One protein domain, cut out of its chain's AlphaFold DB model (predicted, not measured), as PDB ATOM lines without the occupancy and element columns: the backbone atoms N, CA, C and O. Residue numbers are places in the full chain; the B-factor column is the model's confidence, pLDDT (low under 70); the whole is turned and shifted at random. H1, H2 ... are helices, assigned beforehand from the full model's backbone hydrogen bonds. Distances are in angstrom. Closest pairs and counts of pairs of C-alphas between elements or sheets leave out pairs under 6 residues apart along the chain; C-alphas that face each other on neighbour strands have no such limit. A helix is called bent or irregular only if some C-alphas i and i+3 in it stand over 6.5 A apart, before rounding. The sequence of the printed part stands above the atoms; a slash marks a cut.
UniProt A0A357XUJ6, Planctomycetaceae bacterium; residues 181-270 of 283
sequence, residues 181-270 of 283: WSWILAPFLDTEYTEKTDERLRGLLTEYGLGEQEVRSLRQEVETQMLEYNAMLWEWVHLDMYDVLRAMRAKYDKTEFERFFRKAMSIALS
ATOM      1  N   TRP A 181      26.956  45.736  38.491       97.50
ATOM      2  CA  TRP A 181      25.865  46.433  39.166       97.50
ATOM      3  C   TRP A 181      24.634  46.557  38.270       97.50
ATOM      4  O   TRP A 181      23.537  46.306  38.766       97.50
ATOM      5  N   SER A 182      24.793  46.762  36.959       95.62
ATOM      6  CA  SER A 182      23.647  46.728  36.036       95.62
ATOM      7  C   SER A 182      22.867  45.414  36.081       95.62
ATOM      8  O   SER A 182      21.639  45.406  36.011       95.62
ATOM      9  N   TRP A 183      23.543  44.281  36.283       96.69
ATOM     10  CA  TRP A 183      22.883  42.976  36.389       96.69
ATOM     11  C   TRP A 183      22.198  42.775  37.744       96.69
ATOM     12  O   TRP A 183      21.127  42.163  37.826       96.69
ATOM     13  N   ILE A 184      22.800  43.290  38.821       97.50
ATOM     14  CA  ILE A 184      22.196  43.270  40.158       97.50
ATOM     15  C   ILE A 184      20.916  44.108  40.155       97.50
ATOM     16  O   ILE A 184      19.899  43.645  40.676       97.50
ATOM     17  N   LEU A 185      20.969  45.296  39.545       97.00
ATOM     18  CA  LEU A 185      19.921  46.315  39.583       97.00
ATOM     19  C   LEU A 185      18.852  46.165  38.494       97.00
ATOM     20  O   LEU A 185      17.820  46.822  38.582       97.00
ATOM     21  N   ALA A 186      19.049  45.277  37.515       94.19
ATOM     22  CA  ALA A 186      18.107  45.044  36.420       94.19
ATOM     23  C   ALA A 186      16.623  44.884  36.832       94.19
ATOM     24  O   ALA A 186      15.777  45.412  36.113       94.19
ATOM     25  N   PRO A 187      16.257  44.227  37.958       94.38
ATOM     26  CA  PRO A 187      14.857  44.137  38.387       94.38
ATOM     27  C   PRO A 187      14.205  45.469  38.789       94.38
ATOM     28  O   PRO A 187      12.995  45.499  38.984       94.38
ATOM     29  N   PHE A 188      14.985  46.538  38.981       93.31
ATOM     30  CA  PHE A 188      14.491  47.851  39.411       93.31
ATOM     31  C   PHE A 188      14.272  48.830  38.252       93.31
ATOM     32  O   PHE A 188      13.813  49.946  38.495       93.31
ATOM     33  N   LEU A 189      14.600  48.439  37.015       84.94
ATOM     34  CA  LEU A 189      14.296  49.217  35.814       84.94
ATOM     35  C   LEU A 189      12.789  49.226  35.545       84.94
ATOM     36  O   LEU A 189      12.101  48.240  35.808       84.94
ATOM     37  N   ASP A 190      12.291  50.288  34.909       77.50
ATOM     38  CA  ASP A 190      10.896  50.376  34.451       77.50
ATOM     39  C   ASP A 190      10.675  49.583  33.141       77.50
ATOM     40  O   ASP A 190       9.966  50.004  32.227       77.50
ATOM     41  N   THR A 191      11.311  48.414  33.021       76.88
ATOM     42  CA  THR A 191      11.181  47.495  31.884       76.88
ATOM     43  C   THR A 191      10.757  46.106  32.331       76.88
ATOM     44  O   THR A 191      10.830  45.744  33.502       76.88
ATOM     45  N   GLU A 192      10.255  45.310  31.387       81.00
ATOM     46  CA  GLU A 192       9.809  43.954  31.689       81.00
ATOM     47  C   GLU A 192      10.987  43.081  32.148       81.00
ATOM     48  O   GLU A 192      11.916  42.788  31.389       81.00
ATOM     49  N   TYR A 193      10.914  42.615  33.394       87.38
ATOM     50  CA  TYR A 193      11.873  41.678  33.960       87.38
ATOM     51  C   TYR A 193      11.314  40.250  33.926       87.38
ATOM     52  O   TYR A 193      10.470  39.875  34.737       87.38
ATOM     53  N   THR A 194      11.774  39.455  32.957       91.00
ATOM     54  CA  THR A 194      11.301  38.074  32.740       91.00
ATOM     55  C   THR A 194      12.133  37.039  33.503       91.00
ATOM     56  O   THR A 194      13.314  37.262  33.773       91.00
ATOM     57  N   GLU A 195      11.565  35.856  33.758       91.12
ATOM     58  CA  GLU A 195      12.290  34.711  34.345       91.12
ATOM     59  C   GLU A 195      13.543  34.345  33.532       91.12
ATOM     60  O   GLU A 195      14.617  34.150  34.093       91.12
ATOM     61  N   LYS A 196      13.451  34.365  32.195       92.75
ATOM     62  CA  LYS A 196      14.592  34.117  31.299       92.75
ATOM     63  C   LYS A 196      15.708  35.155  31.470       92.75
ATOM     64  O   LYS A 196      16.892  34.823  31.374       92.75
ATOM     65  N   THR A 197      15.347  36.423  31.675       90.62
ATOM     66  CA  THR A 197      16.321  37.478  31.980       90.62
ATOM     67  C   THR A 197      16.984  37.206  33.328       90.62
ATOM     68  O   THR A 197      18.208  37.288  33.410       90.62
ATOM     69  N   ASP A 198      16.206  36.829  34.346       91.38
ATOM     70  CA  ASP A 198      16.723  36.506  35.679       91.38
ATOM     71  C   ASP A 198      17.705  35.329  35.652       91.38
ATOM     72  O   ASP A 198      18.818  35.456  36.158       91.38
ATOM     73  N   GLU A 199      17.353  34.230  34.982       92.19
ATOM     74  CA  GLU A 199      18.230  33.067  34.803       92.19
ATOM     75  C   GLU A 199      19.555  33.447  34.129       92.19
ATOM     76  O   GLU A 199      20.636  33.103  34.617       92.19
ATOM     77  N   ARG A 200      19.494  34.219  33.034       95.44
ATOM     78  CA  ARG A 200      20.692  34.677  32.315       95.44
ATOM     79  C   ARG A 200      21.590  35.538  33.202       95.44
ATOM     80  O   ARG A 200      22.804  35.332  33.218       95.44
ATOM     81  N   LEU A 201      21.018  36.512  33.911       95.12
ATOM     82  CA  LEU A 201      21.788  37.417  34.767       95.12
ATOM     83  C   LEU A 201      22.378  36.688  35.977       95.12
ATOM     84  O   LEU A 201      23.513  36.969  36.342       95.12
ATOM     85  N   ARG A 202      21.677  35.706  36.555       93.12
ATOM     86  CA  ARG A 202      22.234  34.841  37.610       93.12
ATOM     87  C   ARG A 202      23.432  34.033  37.132       93.12
ATOM     88  O   ARG A 202      24.405  33.917  37.875       93.12
ATOM     89  N   GLY A 203      23.382  33.521  35.901       93.88
ATOM     90  CA  GLY A 203      24.526  32.868  35.266       93.88
ATOM     91  C   GLY A 203      25.743  33.793  35.227       93.88
ATOM     92  O   GLY A 203      26.794  33.438  35.752       93.88
ATOM     93  N   LEU A 204      25.568  35.013  34.705       95.69
ATOM     94  CA  LEU A 204      26.632  36.023  34.657       95.69
ATOM     95  C   LEU A 204      27.154  36.381  36.056       95.69
ATOM     96  O   LEU A 204      28.354  36.346  36.287       95.69
ATOM     97  N   LEU A 205      26.271  36.660  37.016       96.62
ATOM     98  CA  LEU A 205      26.655  37.009  38.390       96.62
ATOM     99  C   LEU A 205      27.462  35.889  39.071       96.62
ATOM    100  O   LEU A 205      28.441  36.168  39.767       96.62
ATOM    101  N   THR A 206      27.124  34.626  38.794       95.62
ATOM    102  CA  THR A 206      27.857  33.458  39.308       95.62
ATOM    103  C   THR A 206      29.283  33.393  38.764       95.62
ATOM    104  O   THR A 206      30.211  33.086  39.515       95.62
ATOM    105  N   GLU A 207      29.496  33.738  37.489       95.62
ATOM    106  CA  GLU A 207      30.840  33.815  36.902       95.62
ATOM    107  C   GLU A 207      31.721  34.858  37.605       95.62
ATOM    108  O   GLU A 207      32.934  34.692  37.657       95.62
ATOM    109  N   TYR A 208      31.129  35.898  38.198       95.81
ATOM    110  CA  TYR A 208      31.827  36.911  39.003       95.81
ATOM    111  C   TYR A 208      31.821  36.601  40.502       95.81
ATOM    112  O   TYR A 208      32.266  37.398  41.326       95.81
ATOM    113  N   GLY A 209      31.357  35.408  40.870       94.56
ATOM    114  CA  GLY A 209      31.425  34.909  42.229       94.56
ATOM    115  C   GLY A 209      30.306  35.333  43.163       94.56
ATOM    116  O   GLY A 209      30.407  35.027  44.350       94.56
ATOM    117  N   LEU A 210      29.263  35.973  42.636       95.38
ATOM    118  CA  LEU A 210      28.070  36.350  43.380       95.38
ATOM    119  C   LEU A 210      27.060  35.201  43.328       95.38
ATOM    120  O   LEU A 210      26.424  34.951  42.304       95.38
ATOM    121  N   GLY A 211      26.932  34.484  44.443       94.19
ATOM    122  CA  GLY A 211      25.979  33.382  44.568       94.19
ATOM    123  C   GLY A 211      24.532  33.870  44.671       94.19
ATOM    124  O   GLY A 211      24.264  35.011  45.043       94.19
ATOM    125  N   GLU A 212      23.570  32.982  44.421       93.12
ATOM    126  CA  GLU A 212      22.136  33.312  44.468       93.12
ATOM    127  C   GLU A 212      21.701  33.979  45.787       93.12
ATOM    128  O   GLU A 212      21.006  34.998  45.770       93.12
ATOM    129  N   GLN A 213      22.130  33.439  46.932       95.06
ATOM    130  CA  GLN A 213      21.787  33.984  48.248       95.06
ATOM    131  C   GLN A 213      22.328  35.413  48.430       95.06
ATOM    132  O   GLN A 213      21.651  36.269  49.001       95.06
ATOM    133  N   GLU A 214      23.537  35.675  47.932       95.38
ATOM    134  CA  GLU A 214      24.188  36.981  48.018       95.38
ATOM    135  C   GLU A 214      23.494  38.002  47.117       95.38
ATOM    136  O   GLU A 214      23.149  39.088  47.581       95.38
ATOM    137  N   VAL A 215      23.191  37.630  45.869       96.44
ATOM    138  CA  VAL A 215      22.436  38.472  44.927       96.44
ATOM    139  C   VAL A 215      21.061  38.816  45.494       96.44
ATOM    140  O   VAL A 215      20.646  39.974  45.456       96.44
ATOM    141  N   ARG A 216      20.357  37.836  46.072       95.88
ATOM    142  CA  ARG A 216      19.064  38.069  46.722       95.88
ATOM    143  C   ARG A 216      19.187  39.043  47.893       95.88
ATOM    144  O   ARG A 216      18.374  39.957  47.998       95.88
ATOM    145  N   SER A 217      20.201  38.872  48.742       97.38
ATOM    146  CA  SER A 217      20.448  39.776  49.870       97.38
ATOM    147  C   SER A 217      20.793  41.193  49.408       97.38
ATOM    148  O   SER A 217      20.320  42.148  50.014       97.38
ATOM    149  N   LEU A 218      21.597  41.335  48.350       97.62
ATOM    150  CA  LEU A 218      21.951  42.622  47.748       97.62
ATOM    151  C   LEU A 218      20.720  43.335  47.199       97.62
ATOM    152  O   LEU A 218      20.486  44.494  47.527       97.62
ATOM    153  N   ARG A 219      19.904  42.631  46.408       97.38
ATOM    154  CA  ARG A 219      18.660  43.178  45.854       97.38
ATOM    155  C   ARG A 219      17.713  43.614  46.972       97.38
ATOM    156  O   ARG A 219      17.224  44.732  46.928       97.38
ATOM    157  N   GLN A 220      17.535  42.796  48.009       97.19
ATOM    158  CA  GLN A 220      16.703  43.150  49.164       97.19
ATOM    159  C   GLN A 220      17.248  44.358  49.953       97.19
ATOM    160  O   GLN A 220      16.476  45.177  50.443       97.19
ATOM    161  N   GLU A 221      18.572  44.486  50.093       97.56
ATOM    162  CA  GLU A 221      19.218  45.604  50.798       97.56
ATOM    163  C   GLU A 221      18.922  46.958  50.129       97.56
ATOM    164  O   GLU A 221      18.679  47.951  50.832       97.56
ATOM    165  N   VAL A 222      18.918  46.978  48.790       97.38
ATOM    166  CA  VAL A 222      18.784  48.196  47.973       97.38
ATOM    167  C   VAL A 222      17.364  48.448  47.458       97.38
ATOM    168  O   VAL A 222      17.085  49.550  47.001       97.38
ATOM    169  N   GLU A 223      16.457  47.471  47.558       94.75
ATOM    170  CA  GLU A 223      15.128  47.465  46.923       94.75
ATOM    171  C   GLU A 223      14.332  48.755  47.136       94.75
ATOM    172  O   GLU A 223      13.973  49.424  46.169       94.75
ATOM    173  N   THR A 224      14.079  49.142  48.389       90.56
ATOM    174  CA  THR A 224      13.267  50.335  48.685       90.56
ATOM    175  C   THR A 224      13.884  51.597  48.083       90.56
ATOM    176  O   THR A 224      13.183  52.399  47.474       90.56
ATOM    177  N   GLN A 225      15.200  51.756  48.210       92.44
ATOM    178  CA  GLN A 225      15.917  52.942  47.749       92.44
ATOM    179  C   GLN A 225      16.010  52.990  46.227       92.44
ATOM    180  O   GLN A 225      15.843  54.060  45.656       92.44
ATOM    181  N   MET A 226      16.221  51.850  45.566       93.38
ATOM    182  CA  MET A 226      16.260  51.783  44.106       93.38
ATOM    183  C   MET A 226      14.888  52.022  43.482       93.38
ATOM    184  O   MET A 226      14.808  52.733  42.487       93.38
ATOM    185  N   LEU A 227      13.809  51.506  44.081       87.94
ATOM    186  CA  LEU A 227      12.444  51.791  43.626       87.94
ATOM    187  C   LEU A 227      12.094  53.278  43.787       87.94
ATOM    188  O   LEU A 227      11.541  53.882  42.871       87.94
ATOM    189  N   GLU A 228      12.443  53.894  44.921       86.00
ATOM    190  CA  GLU A 228      12.244  55.334  45.133       86.00
ATOM    191  C   GLU A 228      13.088  56.179  44.172       86.00
ATOM    192  O   GLU A 228      12.589  57.151  43.605       86.00
ATOM    193  N   TYR A 229      14.354  55.803  43.974       85.88
ATOM    194  CA  TYR A 229      15.278  56.464  43.059       85.88
ATOM    195  C   TYR A 229      14.782  56.387  41.613       85.88
ATOM    196  O   TYR A 229      14.650  57.423  40.954       85.88
ATOM    197  N   ASN A 230      14.425  55.190  41.137       82.88
ATOM    198  CA  ASN A 230      13.990  55.016  39.758       82.88
ATOM    199  C   ASN A 230      12.619  55.655  39.493       82.88
ATOM    200  O   ASN A 230      12.434  56.293  38.463       82.88
ATOM    201  N   ALA A 231      11.700  55.658  40.467       75.94
ATOM    202  CA  ALA A 231      10.433  56.390  40.351       75.94
ATOM    203  C   ALA A 231      10.613  57.910  40.119       75.94
ATOM    204  O   ALA A 231       9.675  58.585  39.679       75.94
ATOM    205  N   MET A 232      11.795  58.465  40.420       73.56
ATOM    206  CA  MET A 232      12.152  59.862  40.146       73.56
ATOM    207  C   MET A 232      12.890  60.064  38.816       73.56
ATOM    208  O   MET A 232      12.756  61.144  38.237       73.56
ATOM    209  N   LEU A 233      13.662  59.076  38.355       68.88
ATOM    210  CA  LEU A 233      14.425  59.135  37.101       68.88
ATOM    211  C   LEU A 233      13.635  58.675  35.879       68.88
ATOM    212  O   LEU A 233      13.804  59.249  34.806       68.88
ATOM    213  N   TRP A 234      12.768  57.680  36.073       64.25
ATOM    214  CA  TRP A 234      12.083  56.924  35.027       64.25
ATOM    215  C   TRP A 234      13.108  56.329  34.070       64.25
ATOM    216  O   TRP A 234      13.086  56.629  32.877       64.25
ATOM    217  N   GLU A 235      14.049  55.558  34.611       67.56
ATOM    218  CA  GLU A 235      15.106  54.906  33.852       67.56
ATOM    219  C   GLU A 235      14.642  53.526  33.371       67.56
ATOM    220  O   GLU A 235      14.126  52.693  34.128       67.56
ATOM    221  N   TRP A 236      14.818  53.296  32.071       67.88
ATOM    222  CA  TRP A 236      14.320  52.114  31.358       67.88
ATOM    223  C   TRP A 236      15.474  51.232  30.896       67.88
ATOM    224  O   TRP A 236      15.290  50.041  30.663       67.88
ATOM    225  N   VAL A 237      16.659  51.812  30.719       68.88
ATOM    226  CA  VAL A 237      17.735  51.196  29.951       68.88
ATOM    227  C   VAL A 237      18.861  50.721  30.855       68.88
ATOM    228  O   VAL A 237      19.359  49.613  30.653       68.88
ATOM    229  N   HIS A 238      19.286  51.528  31.830       84.50
ATOM    230  CA  HIS A 238      20.538  51.262  32.541       84.50
ATOM    231  C   HIS A 238      20.575  51.884  33.939       84.50
ATOM    232  O   HIS A 238      20.293  53.061  34.094       84.50
ATOM    233  N   LEU A 239      20.931  51.081  34.943       91.81
ATOM    234  CA  LEU A 239      21.232  51.524  36.307       91.81
ATOM    235  C   LEU A 239      22.596  50.958  36.691       91.81
ATOM    236  O   LEU A 239      22.808  49.757  36.526       91.81
ATOM    237  N   ASP A 240      23.492  51.782  37.222       93.94
ATOM    238  CA  ASP A 240      24.873  51.391  37.512       93.94
ATOM    239  C   ASP A 240      25.246  51.464  39.006       93.94
ATOM    240  O   ASP A 240      24.419  51.659  39.905       93.94
ATOM    241  N   MET A 241      26.535  51.263  39.298       96.12
ATOM    242  CA  MET A 241      27.070  51.386  40.655       96.12
ATOM    243  C   MET A 241      26.831  52.784  41.246       96.12
ATOM    244  O   MET A 241      26.554  52.925  42.437       96.12
ATOM    245  N   TYR A 242      26.980  53.834  40.448       93.94
ATOM    246  CA  TYR A 242      26.859  55.207  40.915       93.94
ATOM    247  C   TYR A 242      25.405  55.564  41.229       93.94
ATOM    248  O   TYR A 242      25.168  56.290  42.198       93.94
ATOM    249  N   ASP A 243      24.443  54.997  40.500       93.44
ATOM    250  CA  ASP A 243      23.015  55.093  40.808       93.44
ATOM    251  C   ASP A 243      22.672  54.479  42.164       93.44
ATOM    252  O   ASP A 243      22.027  55.119  42.997       93.44
ATOM    253  N   VAL A 244      23.160  53.269  42.449       95.44
ATOM    254  CA  VAL A 244      22.906  52.658  43.760       95.44
ATOM    255  C   VAL A 244      23.646  53.385  44.885       95.44
ATOM    256  O   VAL A 244      23.097  53.542  45.974       95.44
ATOM    257  N   LEU A 245      24.853  53.912  44.651       95.62
ATOM    258  CA  LEU A 245      25.548  54.743  45.643       95.62
ATOM    259  C   LEU A 245      24.760  56.019  45.955       95.62
ATOM    260  O   LEU A 245      24.616  56.399  47.118       95.62
ATOM    261  N   ARG A 246      24.211  56.665  44.928       91.75
ATOM    262  CA  ARG A 246      23.325  57.822  45.059       91.75
ATOM    263  C   ARG A 246      22.064  57.493  45.853       91.75
ATOM    264  O   ARG A 246      21.757  58.208  46.805       91.75
ATOM    265  N   ALA A 247      21.377  56.408  45.505       92.12
ATOM    266  CA  ALA A 247      20.153  55.977  46.172       92.12
ATOM    267  C   ALA A 247      20.399  55.625  47.651       92.12
ATOM    268  O   ALA A 247      19.687  56.080  48.547       92.12
ATOM    269  N   MET A 248      21.457  54.862  47.932       94.00
ATOM    270  CA  MET A 248      21.750  54.375  49.282       94.00
ATOM    271  C   MET A 248      22.309  55.458  50.208       94.00
ATOM    272  O   MET A 248      22.107  55.382  51.421       94.00
ATOM    273  N   ARG A 249      22.931  56.510  49.663       89.56
ATOM    274  CA  ARG A 249      23.360  57.683  50.441       89.56
ATOM    275  C   ARG A 249      22.199  58.365  51.170       89.56
ATOM    276  O   ARG A 249      22.410  58.917  52.243       89.56
ATOM    277  N   ALA A 250      20.986  58.331  50.617       84.00
ATOM    278  CA  ALA A 250      19.815  58.929  51.262       84.00
ATOM    279  C   ALA A 250      19.291  58.112  52.459       84.00
ATOM    280  O   ALA A 250      18.547  58.643  53.283       84.00
ATOM    281  N   LYS A 251      19.658  56.827  52.544       88.12
ATOM    282  CA  LYS A 251      19.220  55.894  53.590       88.12
ATOM    283  C   LYS A 251      20.206  55.817  54.748       88.12
ATOM    284  O   LYS A 251      19.786  55.815  55.901       88.12
ATOM    285  N   TYR A 252      21.486  55.663  54.426       91.44
ATOM    286  CA  TYR A 252      22.509  55.281  55.390       91.44
ATOM    287  C   TYR A 252      23.092  56.461  56.156       91.44
ATOM    288  O   TYR A 252      23.248  57.558  55.619       91.44
ATOM    289  N   ASP A 253      23.491  56.202  57.403       90.88
ATOM    290  CA  ASP A 253      24.402  57.102  58.101       90.88
ATOM    291  C   ASP A 253      25.820  57.050  57.499       90.88
ATOM    292  O   ASP A 253      26.128  56.259  56.605       90.88
ATOM    293  N   LYS A 254      26.721  57.904  57.994       90.06
ATOM    294  CA  LYS A 254      28.090  58.008  57.471       90.06
ATOM    295  C   LYS A 254      28.867  56.680  57.505       90.06
ATOM    296  O   LYS A 254      29.574  56.368  56.549       90.06
ATOM    297  N   THR A 255      28.760  55.913  58.588       94.69
ATOM    298  CA  THR A 255      29.535  54.670  58.771       94.69
ATOM    299  C   THR A 255      28.947  53.540  57.935       94.69
ATOM    300  O   THR A 255      29.675  52.745  57.335       94.69
ATOM    301  N   GLU A 256      27.620  53.465  57.887       96.50
ATOM    302  CA  GLU A 256      26.895  52.525  57.040       96.50
ATOM    303  C   GLU A 256      27.183  52.784  55.558       96.50
ATOM    304  O   GLU A 256      27.512  51.851  54.820       96.50
ATOM    305  N   PHE A 257      27.154  54.054  55.140       96.44
ATOM    306  CA  PHE A 257      27.421  54.441  53.762       96.44
ATOM    307  C   PHE A 257      28.865  54.154  53.358       96.44
ATOM    308  O   PHE A 257      29.092  53.647  52.265       96.44
ATOM    309  N   GLU A 258      29.847  54.398  54.230       97.50
ATOM    310  CA  GLU A 258      31.237  54.020  53.962       97.50
ATOM    311  C   GLU A 258      31.382  52.512  53.729       97.50
ATOM    312  O   GLU A 258      32.010  52.089  52.756       97.50
ATOM    313  N   ARG A 259      30.757  51.681  54.570       98.19
ATOM    314  CA  ARG A 259      30.789  50.224  54.389       98.19
ATOM    315  C   ARG A 259      30.148  49.809  53.067       98.19
ATOM    316  O   ARG A 259      30.715  48.985  52.349       98.19
ATOM    317  N   PHE A 260      28.988  50.381  52.747       98.25
ATOM    318  CA  PHE A 260      28.294  50.111  51.493       98.25
ATOM    319  C   PHE A 260      29.115  50.566  50.281       98.25
ATOM    320  O   PHE A 260      29.256  49.812  49.323       98.25
ATOM    321  N   PHE A 261      29.743  51.741  50.350       98.12
ATOM    322  CA  PHE A 261      30.610  52.276  49.302       98.12
ATOM    323  C   PHE A 261      31.774  51.329  48.990       98.12
ATOM    324  O   PHE A 261      32.000  50.975  47.833       98.12
ATOM    325  N   ARG A 262      32.479  50.841  50.021       98.12
ATOM    326  CA  ARG A 262      33.574  49.868  49.847       98.12
ATOM    327  C   ARG A 262      33.074  48.544  49.265       98.12
ATOM    328  O   ARG A 262      33.737  47.977  48.399       98.12
ATOM    329  N   LYS A 263      31.906  48.064  49.712       98.06
ATOM    330  CA  LYS A 263      31.256  46.857  49.175       98.06
ATOM    331  C   LYS A 263      30.923  47.028  47.690       98.06
ATOM    332  O   LYS A 263      31.230  46.143  46.899       98.06
ATOM    333  N   ALA A 264      30.364  48.173  47.305       98.19
ATOM    334  CA  ALA A 264      30.006  48.465  45.923       98.19
ATOM    335  C   ALA A 264      31.216  48.526  44.992       98.19
ATOM    336  O   ALA A 264      31.193  47.870  43.951       98.19
ATOM    337  N   MET A 265      32.291  49.196  45.415       97.75
ATOM    338  CA  MET A 265      33.562  49.213  44.683       97.75
ATOM    339  C   MET A 265      34.164  47.813  44.552       97.75
ATOM    340  O   MET A 265      34.600  47.425  43.472       97.75
ATOM    341  N   SER A 266      34.148  47.024  45.632       97.62
ATOM    342  CA  SER A 266      34.648  45.646  45.602       97.62
ATOM    343  C   SER A 266      33.886  44.776  44.608       97.62
ATOM    344  O   SER A 266      34.510  43.953  43.952       97.62
ATOM    345  N   ILE A 267      32.563  44.940  44.504       97.69
ATOM    346  CA  ILE A 267      31.738  44.214  43.533       97.69
ATOM    347  C   ILE A 267      32.063  44.675  42.111       97.69
ATOM    348  O   ILE A 267      32.247  43.832  41.242       97.69
ATOM    349  N   ALA A 268      32.173  45.985  41.871       97.06
ATOM    350  CA  ALA A 268      32.469  46.537  40.546       97.06
ATOM    351  C   ALA A 268      33.870  46.164  40.026       97.06
ATOM    352  O   ALA A 268      34.087  46.091  38.820       97.06
ATOM    353  N   LEU A 269      34.818  45.917  40.933       96.62
ATOM    354  CA  LEU A 269      36.178  45.477  40.619       96.62
ATOM    355  C   LEU A 269      36.337  43.948  40.583       96.62
ATOM    356  O   LEU A 269      37.454  43.471  40.388       96.62
ATOM    357  N   SER A 270      35.263  43.175  40.777       95.06
ATOM    358  CA  SER A 270      35.333  41.716  40.704       95.06
ATOM    359  C   SER A 270      35.724  41.253  39.304       95.06
ATOM    360  O   SER A 270      35.174  41.697  38.296       95.06
TER     361      SER A 270
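Overview. This is residues 181 to 270 of the 283 residues of a protein of Planctomycetaceae bacterium (UniProt A0A357XUJ6). The long bent helix H3 folds round the short helix H1 near the middle, and two helical hairpins, H1 with H2 and H4 with H5, make the two sides. H2 lies at one side and H5 at the other, apart from each other; H4 packs on the second arm of H3 and on H5. The printed part has 90 residues with five named helices, H1 to H5 in chain order, no named strand, and is of the class all helix. It is compact, with a radius of gyration of the C-alphas of 12.7 A and spans of 37 by 29 by 19 A.

Arrangement. H3, residues 212 to 233, is the hub, touching three other helices; by its hydrogen bonds it was assigned as one helix, but it is bent, with C-alphas 221 and 224 7.9 A apart. Its arms, H3a at residues 212 to 221 and H3b at residues 224 to 233, stand at a steep tilt of 66 degrees. H1, residues 181 to 188, touches H3a at a steep tilt of 64 degrees, the closest C-alphas being those of Ile 184 and Arg 219, 6.7 A apart. H1 also touches H3b, about perpendicular at 83 degrees, closest at the C-alphas of Phe 188 and Leu 227, 6.1 A. H2, residues 195 to 207, forms a hairpin with H1, touching it with residues 201 to 205 alone at a shallow tilt of 22 degrees; the closest C-alphas, of Trp 183 and Leu 201, are 5.9 A apart. H2 and H3a only just touch, with 3 pairs of C-alphas within 8 A, and only at the corner by their link, closest at the C-alphas of Arg 202 and Glu 212, 7.0 A. H4, residues 241 to 249, touches H3b at a steep tilt of 67 degrees, closest at the C-alphas of Gln 225 and Ala 247, 5.4 A. H5, residues 254 to 268, forms a hairpin with H4 at a shallow tilt of 14 degrees, closest at the C-alphas of Arg 249 and Phe 257, 6.2 A. The helix packing is part aligned, part crossed: 2 of 5 touching pairs given a tilt are at a shallow one. Every O i to N i+4 pair is within hydrogen-bond range in H2, H3a, H4 and H5, against 2 of 4 in H1 and 5 of 6 in H3b.

Along the chain. From first to last C-alpha H3a measures 14.1 A, H3b 14.6 A, H5 20.9 A, H2 18.7 A, H4 12.2 A and H1 11.5 A. H1 begins at C-alpha 181 (25.865, 46.433, 39.166) and is irregular, with C-alphas 184 and 187 7.6 A apart. H5 ends at C-alpha 268 (32.469, 46.537, 40.546).

Size, cuts and confidence. The two C-alphas farthest apart, of Lys 196 and Lys 254, are 37.9 A apart. The printed part has no cut; the links H2 to H3 and H4 to H5 are tight, H1 to H2 and H3 to H4 short. The mean pLDDT of the printed part is 91.5, with residues 233 to 237 under 70.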